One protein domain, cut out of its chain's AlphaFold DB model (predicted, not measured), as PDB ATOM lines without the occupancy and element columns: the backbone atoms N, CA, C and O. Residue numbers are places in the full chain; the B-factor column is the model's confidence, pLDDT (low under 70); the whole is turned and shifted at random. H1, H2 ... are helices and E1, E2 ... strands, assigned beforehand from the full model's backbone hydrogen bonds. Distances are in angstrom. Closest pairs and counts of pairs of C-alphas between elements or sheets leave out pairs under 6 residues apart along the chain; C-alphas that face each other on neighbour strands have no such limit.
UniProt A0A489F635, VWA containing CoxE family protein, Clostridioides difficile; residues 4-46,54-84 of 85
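What this domain is: This is residues 4 to 46 and 54 to 84 of the 85 residues of the protein "VWA containing CoxE family protein" of Clostridioides difficile (UniProt A0A489F635). A small ribbon of two parallel strands, E1 and E2, stands between helix H4, which packs on one side of it, and a loose group of three helices, H1, H2 and H3, toward the other side. Within that group H3 comes near the strands with its residues 57 to 61, H1 meets H2 near Gly 22, and the long loop of residues 8 to 21 lies at the end of the domain far from H4. The printed part has 74 residues, with four named helices and two named strands in the order H1, H2, E1, H3, E2, H4. The class is mostly helix. The whole is only just loose, close to compact, with a radius of gyration of the C-alphas of 14.0 A and spans of 38 by 31 by 19 A.

Where its parts are: H1 is residues 4 to 7, beginning with C-alpha 4 at (-45.288, 6.451, 37.578). H2 is residues 22 to 32, 15.9 A from first to last C-alpha. Strand E1, residues 37 to 40, measures 9.9 A and begins with C-alpha 37 at (-50.791, -11.513, 50.243). H3 is residues 54 to 61, 10.2 A long. Strand E2, residues 65 to 68, measures 10.5 A. H4, residues 71 to 82, is the longest helix at 16.7 A and ends with C-alpha 82 at (-54.876, -19.365, 57.290).

How they stand to each other: E1 and E2 are parallel neighbours, their directions at 32 degrees, and the C-alphas of 38 and 66, which face each other, are 4.7 A apart. N 40 and O 67 are within hydrogen-bond range at 2.8 A, and N 67 and O 38 at 2.9 A. The closest C-alphas of E2 and H4 are those of Phe 67 and Gly 73, 5.3 A apart. The closest C-alphas of E1 and H4 are those of Val 37 and Ala 77, 6.7 A apart. H3 and H2 are close but not clearly touching, their closest C-alphas those of Ile 60 and Ile 23 at 7.8 A; they run the same way at a shallow tilt of 19 degrees. H1 and H2 touch, the closest C-alphas being those of Leu 6 and Gly 22 at 4.6 A. H1 and H3 are close but not clearly touching, with the C-alphas of Leu 6 and Thr 56 closest at 7.0 A. H4 is apart from H1, H2 and H3. Every O i to N i+4 pair is within hydrogen-bond range in H2, H3 and H4; H1 is too short for such a pair.

The domain as a whole: The two C-alphas farthest apart, those of Tyr 17 and Leu 83, are 39.1 A from each other. Residues 47 to 53 are not printed, and C-alphas 46 and 54 stand 11.4 A apart across this cut, which falls in the link from E1 to H3. The link from H1 to H2 is long, with 14 residues; those from H2 to E1, H3 to E2 and E2 to H4 are tight. The mean pLDDT of the printed part is 89.0, with residues 43 to 46 and residue 84 under 70.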
ATOM      1  N   SER A   4     -44.317   5.922  38.541       90.19
ATOM      2  CA  SER A   4     -45.288   6.451  37.578       90.19
ATOM      3  C   SER A   4     -46.166   5.357  36.972       90.19
ATOM      4  O   SER A   4     -47.364   5.579  36.808       90.19
ATOM      5  N   GLU A   5     -45.621   4.162  36.723       90.31
ATOM      6  CA  GLU A   5     -46.411   3.004  36.274       90.31
ATOM      7  C   GLU A   5     -47.501   2.610  37.283       90.31
ATOM      8  O   GLU A   5     -48.573   2.146  36.893       90.31
ATOM      9  N   LEU A   6     -47.261   2.834  38.579       91.38
ATOM     10  CA  LEU A   6     -48.218   2.518  39.638       91.38
ATOM     11  C   LEU A   6     -49.234   3.644  39.889       91.38
ATOM     12  O   LEU A   6     -50.409   3.365  40.150       91.38
ATOM     13  N   LEU A   7     -48.781   4.900  39.863       92.88
ATOM     14  CA  LEU A   7     -49.543   6.045  40.372       92.88
ATOM     15  C   LEU A   7     -50.226   6.887  39.291       92.88
ATOM     16  O   LEU A   7     -51.217   7.550  39.593       92.88
ATOM     17  N   HIS A   8     -49.728   6.897  38.054       92.56
ATOM     18  CA  HIS A   8     -50.255   7.800  37.033       92.56
ATOM     19  C   HIS A   8     -51.412   7.196  36.241       92.56
ATOM     20  O   HIS A   8     -51.433   6.011  35.893       92.56
ATOM     21  N   ILE A   9     -52.356   8.066  35.883       91.50
ATOM     22  CA  ILE A   9     -53.307   7.806  34.803       91.50
ATOM     23  C   ILE A   9     -52.502   7.681  33.505       91.50
ATOM     24  O   ILE A   9     -51.631   8.501  33.227       91.50
ATOM     25  N   GLY A  10     -52.749   6.623  32.737       88.94
ATOM     26  CA  GLY A  10     -51.944   6.294  31.563       88.94
ATOM     27  C   GLY A  10     -50.543   5.776  31.899       88.94
ATOM     28  O   GLY A  10     -49.734   5.643  30.991       88.94
ATOM     29  N   GLY A  11     -50.250   5.432  33.161       86.50
ATOM     30  CA  GLY A  11     -48.948   4.897  33.586       86.50
ATOM     31  C   GLY A  11     -48.568   3.550  32.956       86.50
ATOM     32  O   GLY A  11     -47.473   3.050  33.176       86.50
ATOM     33  N   ASN A  12     -49.443   2.947  32.154       84.94
ATOM     34  CA  ASN A  12     -49.150   1.719  31.431       84.94
ATOM     35  C   ASN A  12     -48.102   1.963  30.331       84.94
ATOM     36  O   ASN A  12     -48.443   2.363  29.222       84.94
ATOM     37  N   TYR A  13     -46.833   1.682  30.632       80.38
ATOM     38  CA  TYR A  13     -45.708   1.964  29.737       80.38
ATOM     39  C   TYR A  13     -45.773   1.231  28.383       80.38
ATOM     40  O   TYR A  13     -45.228   1.722  27.397       80.38
ATOM     41  N   ARG A  14     -46.425   0.059  28.304       80.88
ATOM     42  CA  ARG A  14     -46.464  -0.785  27.086       80.88
ATOM     43  C   ARG A  14     -47.868  -1.181  26.626       80.88
ATOM     44  O   ARG A  14     -48.001  -2.096  25.819       80.88
ATOM     45  N   GLY A  15     -48.916  -0.544  27.136       77.12
ATOM     46  CA  GLY A  15     -50.289  -0.955  26.851       77.12
ATOM     47  C   GLY A  15     -51.255   0.210  26.662       77.12
ATOM     48  O   GLY A  15     -50.827   1.360  26.566       77.12
ATOM     49  N   PRO A  16     -52.565  -0.078  26.563       82.88
ATOM     50  CA  PRO A  16     -53.567   0.944  26.302       82.88
ATOM     51  C   PRO A  16     -53.604   1.987  27.418       82.88
ATOM     52  O   PRO A  16     -53.264   1.709  28.576       82.88
ATOM     53  N   TYR A  17     -54.060   3.186  27.058       86.50
ATOM     54  CA  TYR A  17     -54.243   4.271  28.008       86.50
ATOM     55  C   TYR A  17     -55.240   3.857  29.094       86.50
ATOM     56  O   TYR A  17     -56.416   3.610  28.827       86.50
ATOM     57  N   ASN A  18     -54.760   3.788  30.333       85.94
ATOM     58  CA  ASN A  18     -55.577   3.421  31.480       85.94
ATOM     59  C   ASN A  18     -56.030   4.668  32.231       85.94
ATOM     60  O   ASN A  18     -55.222   5.349  32.856       85.94
ATOM     61  N   TYR A  19     -57.340   4.907  32.263       92.88
ATOM     62  CA  TYR A  19     -57.936   6.005  33.035       92.88
ATOM     63  C   TYR A  19     -57.852   5.803  34.558       92.88
ATOM     64  O   TYR A  19     -58.095   6.726  35.327       92.88
ATOM     65  N   THR A  20     -57.533   4.588  35.012       93.31
ATOM     66  CA  THR A  20     -57.416   4.238  36.434       93.31
ATOM     67  C   THR A  20     -55.957   3.938  36.786       93.31
ATOM     68  O   THR A  20     -55.377   3.050  36.154       93.31
ATOM     69  N   PRO A  21     -55.374   4.607  37.803       93.50
ATOM     70  CA  PRO A  21     -54.043   4.284  38.312       93.50
ATOM     71  C   PRO A  21     -53.920   2.831  38.781       93.50
ATOM     72  O   PRO A  21     -54.864   2.266  39.345       93.50
ATOM     73  N   GLY A  22     -52.739   2.237  38.614       92.38
ATOM     74  CA  GLY A  22     -52.467   0.853  39.017       92.38
ATOM     75  C   GLY A  22     -52.749   0.597  40.500       92.38
ATOM     76  O   GLY A  22     -53.347  -0.421  40.854       92.38
ATOM     77  N   ILE A  23     -52.415   1.554  41.371       94.31
ATOM     78  CA  ILE A  23     -52.661   1.435  42.814       94.31
ATOM     79  C   ILE A  23     -54.147   1.265  43.154       94.31
ATOM     80  O   ILE A  23     -54.487   0.530  44.081       94.31
ATOM     81  N   GLU A  24     -55.056   1.871  42.384       95.81
ATOM     82  CA  GLU A  24     -56.487   1.728  42.654       95.81
ATOM     83  C   GLU A  24     -57.038   0.367  42.249       95.81
ATOM     84  O   GLU A  24     -57.946  -0.151  42.904       95.81
ATOM     85  N   TRP A  25     -56.449  -0.274  41.240       94.12
ATOM     86  CA  TRP A  25     -56.737  -1.679  40.966       94.12
ATOM     87  C   TRP A  25     -56.326  -2.567  42.136       94.12
ATOM     88  O   TRP A  25     -57.128  -3.387  42.583       94.12
ATOM     89  N   LEU A  26     -55.136  -2.357  42.701       95.31
ATOM     90  CA  LEU A  26     -54.680  -3.110  43.870       95.31
ATOM     91  C   LEU A  26     -55.623  -2.931  45.066       95.31
ATOM     92  O   LEU A  26     -56.070  -3.914  45.663       95.31
ATOM     93  N   LYS A  27     -56.025  -1.695  45.371       95.12
ATOM     94  CA  LYS A  27     -56.987  -1.440  46.451       95.12
ATOM     95  C   LYS A  27     -58.351  -2.090  46.195       95.12
ATOM     96  O   LYS A  27     -58.994  -2.524  47.149       95.12
ATOM     97  N   ARG A  28     -58.804  -2.221  44.939       96.50
ATOM     98  CA  ARG A  28     -60.026  -2.989  44.604       96.50
ATOM     99  C   ARG A  28     -59.880  -4.466  44.968       96.50
ATOM    100  O   ARG A  28     -60.801  -5.019  45.565       96.50
ATOM    101  N   PHE A  29     -58.737  -5.088  44.670       95.69
ATOM    102  CA  PHE A  29     -58.458  -6.469  45.086       95.69
ATOM    103  C   PHE A  29     -58.470  -6.609  46.607       95.69
ATOM    104  O   PHE A  29     -59.152  -7.489  47.123       95.69
ATOM    105  N   LYS A  30     -57.802  -5.697  47.321       94.62
ATOM    106  CA  LYS A  30     -57.781  -5.677  48.790       94.62
ATOM    107  C   LYS A  30     -59.177  -5.550  49.405       94.62
ATOM    108  O   LYS A  30     -59.472  -6.213  50.389       94.62
ATOM    109  N   ARG A  31     -60.058  -4.733  48.813       95.56
ATOM    110  CA  ARG A  31     -61.459  -4.614  49.261       95.56
ATOM    111  C   ARG A  31     -62.280  -5.875  48.992       95.56
ATOM    112  O   ARG A  31     -63.182  -6.175  49.763       95.56
ATOM    113  N   LYS A  32     -62.002  -6.587  47.896       96.75
ATOM    114  CA  LYS A  32     -62.750  -7.789  47.500       96.75
ATOM    115  C   LYS A  32     -62.296  -9.045  48.248       96.75
ATOM    116  O   LYS A  32     -63.124  -9.898  48.549       96.75
ATOM    117  N   TYR A  33     -61.001  -9.171  48.521       94.44
ATOM    118  CA  TYR A  33     -60.404 -10.360  49.119       94.44
ATOM    119  C   TYR A  33     -59.811 -10.021  50.484       94.44
ATOM    120  O   TYR A  33     -58.758  -9.397  50.572       94.44
ATOM    121  N   SER A  34     -60.472 -10.479  51.551       91.12
ATOM    122  CA  SER A  34     -59.991 -10.313  52.931       91.12
ATOM    123  C   SER A  34     -58.683 -11.064  53.196       91.12
ATOM    124  O   SER A  34     -57.882 -10.644  54.028       91.12
ATOM    125  N   LYS A  35     -58.454 -12.160  52.463       93.31
ATOM    126  CA  LYS A  35     -57.259 -13.005  52.541       93.31
ATOM    127  C   LYS A  35     -56.422 -12.835  51.282       93.31
ATOM    128  O   LYS A  35     -56.606 -13.548  50.298       93.31
ATOM    129  N   ILE A  36     -55.510 -11.872  51.314       95.81
ATOM    130  CA  ILE A  36     -54.613 -11.570  50.200       95.81
ATOM    131  C   ILE A  36     -53.212 -11.256  50.717       95.81
ATOM    132  O   ILE A  36     -53.031 -10.603  51.742       95.81
ATOM    133  N   VAL A  37     -52.215 -11.739  49.986       95.50
ATOM    134  CA  VAL A  37     -50.791 -11.513  50.243       95.50
ATOM    135  C   VAL A  37     -50.107 -11.187  48.927       95.50
ATOM    136  O   VAL A  37     -50.599 -11.540  47.854       95.50
ATOM    137  N   TRP A  38     -48.964 -10.523  49.008       94.06
ATOM    138  CA  TRP A  38     -48.155 -10.175  47.853       94.06
ATOM    139  C   TRP A  38     -46.835 -10.946  47.878       94.06
ATOM    140  O   TRP A  38     -46.116 -10.934  48.877       94.06
ATOM    141  N   MET A  39     -46.499 -11.610  46.774       93.06
ATOM    142  CA  MET A  39     -45.243 -12.348  46.638       93.06
ATOM    143  C   MET A  39     -44.231 -11.512  45.858       93.06
ATOM    144  O   MET A  39     -44.515 -11.072  44.747       93.06
ATOM    145  N   ASN A  40     -43.046 -11.308  46.430       88.75
ATOM    146  CA  ASN A  40     -41.954 -10.585  45.782       88.75
ATOM    147  C   ASN A  40     -40.981 -11.570  45.121       88.75
ATOM    148  O   ASN A  40     -40.379 -12.367  45.841       88.75
ATOM    149  N   PRO A  41     -40.794 -11.516  43.789       76.94
ATOM    150  CA  PRO A  41     -39.812 -12.348  43.091       76.94
ATOM    151  C   PRO A  41     -38.375 -12.050  43.528       76.94
ATOM    152  O   PRO A  41     -37.560 -12.958  43.646       76.94
ATOM    153  N   GLU A  42     -38.085 -10.778  43.798       72.00
ATOM    154  CA  GLU A  42     -36.763 -10.305  44.199       72.00
ATOM    155  C   GLU A  42     -36.658 -10.222  45.724       72.00
ATOM    156  O   GLU A  42     -37.554  -9.713  46.411       72.00
ATOM    157  N   LEU A  43     -35.545 -10.729  46.258       66.75
ATOM    158  CA  LEU A  43     -35.169 -10.507  47.648       66.75
ATOM    159  C   LEU A  43     -34.719  -9.052  47.784       66.75
ATOM    160  O   LEU A  43     -33.945  -8.560  46.971       66.75
ATOM    161  N   ARG A  44     -35.225  -8.352  48.801       65.00
ATOM    162  CA  ARG A  44     -34.732  -7.011  49.116       65.00
ATOM    163  C   ARG A  44     -33.348  -7.171  49.719       65.00
ATOM    164  O   ARG A  44     -33.217  -7.662  50.842       65.00
ATOM    165  N   ASP A  45     -32.333  -6.780  48.968       60.72
ATOM    166  CA  ASP A  45     -30.998  -6.619  49.522       60.72
ATOM    167  C   ASP A  45     -31.060  -5.501  50.573       60.72
ATOM    168  O   ASP A  45     -31.776  -4.515  50.392       60.72
ATOM    169  N   GLY A  46     -30.325  -5.631  51.682       58.19
ATOM    170  CA  GLY A  46     -30.417  -4.731  52.850       58.19
ATOM    171  C   GLY A  46     -30.147  -3.238  52.585       58.19
ATOM    172  O   GLY A  46     -30.291  -2.418  53.488       58.19
ATOM    173  N   TYR A  54     -37.419   0.455  44.409       81.44
ATOM    174  CA  TYR A  54     -37.948   0.037  45.713       81.44
ATOM    175  C   TYR A  54     -39.072   0.943  46.222       81.44
ATOM    176  O   TYR A  54     -39.853   0.517  47.073       81.44
ATOM    177  N   GLN A  55     -39.204   2.168  45.705       85.50
ATOM    178  CA  GLN A  55     -40.284   3.076  46.106       85.50
ATOM    179  C   GLN A  55     -41.656   2.456  45.832       85.50
ATOM    180  O   GLN A  55     -42.515   2.411  46.712       85.50
ATOM    181  N   THR A  56     -41.823   1.886  44.642       88.50
ATOM    182  CA  THR A  56     -43.043   1.197  44.226       88.50
ATOM    183  C   THR A  56     -43.349   0.002  45.129       88.50
ATOM    184  O   THR A  56     -44.479  -0.161  45.587       88.50
ATOM    185  N   GLN A  57     -42.341  -0.814  45.452       86.81
ATOM    186  CA  GLN A  57     -42.518  -1.942  46.369       86.81
ATOM    187  C   GLN A  57     -42.909  -1.484  47.775       86.81
ATOM    188  O   GLN A  57     -43.799  -2.088  48.362       86.81
ATOM    189  N   ARG A  58     -42.319  -0.404  48.302       87.12
ATOM    190  CA  ARG A  58     -42.703   0.169  49.606       87.12
ATOM    191  C   ARG A  58     -44.167   0.616  49.626       87.12
ATOM    192  O   ARG A  58     -44.869   0.327  50.590       87.12
ATOM    193  N   MET A  59     -44.641   1.261  48.559       90.88
ATOM    194  CA  MET A  59     -46.047   1.674  48.437       90.88
ATOM    195  C   MET A  59     -46.998   0.472  48.407       90.88
ATOM    196  O   MET A  59     -48.037   0.472  49.064       90.88
ATOM    197  N   ILE A  60     -46.645  -0.591  47.685       91.81
ATOM    198  CA  ILE A  60     -47.461  -1.810  47.671       91.81
ATOM    199  C   ILE A  60     -47.368  -2.525  49.032       91.81
ATOM    200  O   ILE A  60     -48.357  -3.080  49.502       91.81
ATOM    201  N   GLN A  61     -46.222  -2.470  49.718       90.31
ATOM    202  CA  GLN A  61     -46.031  -3.084  51.036       90.31
ATOM    203  C   GLN A  61     -46.906  -2.432  52.111       90.31
ATOM    204  O   GLN A  61     -47.381  -3.129  53.002       90.31
ATOM    205  N   SER A  62     -47.168  -1.122  52.022       91.31
ATOM    206  CA  SER A  62     -48.148  -0.480  52.912       91.31
ATOM    207  C   SER A  62     -49.580  -0.970  52.685       91.31
ATOM    208  O   SER A  62     -50.431  -0.808  53.556       91.31
ATOM    209  N   GLU A  63     -49.859  -1.597  51.539       93.06
ATOM    210  CA  GLU A  63     -51.184  -2.115  51.215       93.06
ATOM    211  C   GLU A  63     -51.339  -3.619  51.484       93.06
ATOM    212  O   GLU A  63     -52.438  -4.040  51.850       93.06
ATOM    213  N   PHE A  64     -50.277  -4.422  51.353       94.25
ATOM    214  CA  PHE A  64     -50.340  -5.885  51.440       94.25
ATOM    215  C   PHE A  64     -49.234  -6.477  52.312       94.25
ATOM    216  O   PHE A  64     -48.083  -6.049  52.261       94.25
ATOM    217  N   ASN A  65     -49.559  -7.570  53.010       93.50
ATOM    218  CA  ASN A  65     -48.548  -8.423  53.624       93.50
ATOM    219  C   ASN A  65     -47.684  -9.049  52.524       93.50
ATOM    220  O   ASN A  65     -48.182  -9.808  51.689       93.50
ATOM    221  N   MET A  66     -46.395  -8.716  52.527       92.31
ATOM    222  CA  MET A  66     -45.442  -9.161  51.518       92.31
ATOM    223  C   MET A  66     -44.555 -10.297  52.011       92.31
ATOM    224  O   MET A  66     -44.033 -10.245  53.124       92.31
ATOM    225  N   PHE A  67     -44.302 -11.267  51.137       93.00
ATOM    226  CA  PHE A  67     -43.390 -12.377  51.395       93.00
ATOM    227  C   PHE A  67     -42.457 -12.603  50.197       93.00
ATOM    228  O   PHE A  67     -42.864 -12.396  49.053       93.00
ATOM    229  N   PRO A  68     -41.199 -13.020  50.420       92.06
ATOM    230  CA  PRO A  68     -40.288 -13.347  49.329       92.06
ATOM    231  C   PRO A  68     -40.721 -14.637  48.622       92.06
ATOM    232  O   PRO A  68     -41.186 -15.573  49.275       92.06
ATOM    233  N   LEU A  69     -40.516 -14.729  47.307       91.94
ATOM    234  CA  LEU A  69     -40.818 -15.911  46.497       91.94
ATOM    235  C   LEU A  69     -39.766 -17.007  46.706       91.94
ATOM    236  O   LEU A  69     -38.934 -17.310  45.861       91.94
ATOM    237  N   THR A  70     -39.809 -17.596  47.893       92.56
ATOM    238  CA  THR A  70     -38.979 -18.721  48.331       92.56
ATOM    239  C   THR A  70     -39.884 -19.757  48.984       92.56
ATOM    240  O   THR A  70     -40.976 -19.412  49.434       92.56
ATOM    241  N   VAL A  71     -39.430 -21.005  49.123       94.31
ATOM    242  CA  VAL A  71     -40.204 -22.057  49.814       94.31
ATOM    243  C   VAL A  71     -40.626 -21.602  51.219       94.31
ATOM    244  O   VAL A  71     -41.806 -21.616  51.558       94.31
ATOM    245  N   LYS A  72     -39.685 -21.056  52.002       93.94
ATOM    246  CA  LYS A  72     -39.971 -20.508  53.341       93.94
ATOM    247  C   LYS A  72     -40.931 -19.313  53.305       93.94
ATOM    248  O   LYS A  72     -41.716 -19.120  54.231       93.94
ATOM    249  N   GLY A  73     -40.844 -18.471  52.278       94.06
ATOM    250  CA  GLY A  73     -41.748 -17.337  52.101       94.06
ATOM    251  C   GLY A  73     -43.172 -17.775  51.766       94.06
ATOM    252  O   GLY A  73     -44.110 -17.249  52.357       94.06
ATOM    253  N   LEU A  74     -43.328 -18.792  50.915       94.88
ATOM    254  CA  LEU A  74     -44.615 -19.413  50.601       94.88
ATOM    255  C   LEU A  74     -45.259 -20.031  51.845       94.88
ATOM    256  O   LEU A  74     -46.427 -19.772  52.118       94.88
ATOM    257  N   GLU A  75     -44.500 -20.772  52.653       95.94
ATOM    258  CA  GLU A  75     -45.005 -21.325  53.917       95.94
ATOM    259  C   GLU A  75     -45.514 -20.229  54.866       95.94
ATOM    260  O   GLU A  75     -46.588 -20.357  55.458       95.94
ATOM    261  N   LYS A  76     -44.761 -19.130  55.007       95.12
ATOM    262  CA  LYS A  76     -45.166 -17.976  55.827       95.12
ATOM    263  C   LYS A  76     -46.411 -17.288  55.270       95.12
ATOM    264  O   LYS A  76     -47.309 -16.957  56.044       95.12
ATOM    265  N   ALA A  77     -46.477 -17.108  53.954       95.00
ATOM    266  CA  ALA A  77     -47.620 -16.519  53.272       95.00
ATOM    267  C   ALA A  77     -48.889 -17.358  53.490       95.00
ATOM    268  O   ALA A  77     -49.920 -16.826  53.898       95.00
ATOM    269  N   LEU A  78     -48.799 -18.680  53.324       95.62
ATOM    270  CA  LEU A  78     -49.908 -19.604  53.568       95.62
ATOM    271  C   LEU A  78     -50.367 -19.567  55.026       95.62
ATOM    272  O   LEU A  78     -51.563 -19.455  55.288       95.62
ATOM    273  N   LYS A  79     -49.435 -19.595  55.987       95.19
ATOM    274  CA  LYS A  79     -49.773 -19.434  57.410       95.19
ATOM    275  C   LYS A  79     -50.511 -18.119  57.663       95.19
ATOM    276  O   LYS A  79     -51.521 -18.130  58.356       95.19
ATOM    277  N   ASN A  80     -50.063 -17.008  57.075       94.44
ATOM    278  CA  ASN A  80     -50.733 -15.712  57.209       94.44
ATOM    279  C   ASN A  80     -52.177 -15.743  56.679       94.44
ATOM    280  O   ASN A  80     -53.083 -15.263  57.354       94.44
ATOM    281  N   LEU A  81     -52.401 -16.372  55.522       94.50
ATOM    282  CA  LEU A  81     -53.734 -16.529  54.933       94.50
ATOM    283  C   LEU A  81     -54.657 -17.423  55.786       94.50
ATOM    284  O   LEU A  81     -55.863 -17.179  55.879       94.50
ATOM    285  N   MET A  82     -54.108 -18.451  56.436       92.81
ATOM    286  CA  MET A  82     -54.876 -19.365  57.290       92.81
ATOM    287  C   MET A  82     -55.211 -18.767  58.662       92.81
ATOM    288  O   MET A  82     -56.304 -19.004  59.165       92.81
ATOM    289  N   LEU A  83     -54.312 -17.968  59.240       82.56
ATOM    290  CA  LEU A  83     -54.451 -17.394  60.588       82.56
ATOM    291  C   LEU A  83     -55.416 -16.201  60.673       82.56
ATOM    292  O   LEU A  83     -55.663 -15.692  61.767       82.56
ATOM    293  N   SER A  84     -55.948 -15.724  59.548       59.41
ATOM    294  CA  SER A  84     -56.882 -14.597  59.558       59.41
ATOM    295  C   SER A  84     -58.212 -15.007  60.204       59.41
ATOM    296  O   SER A  84     -58.912 -15.873  59.667       59.41
TER     297      SER A  84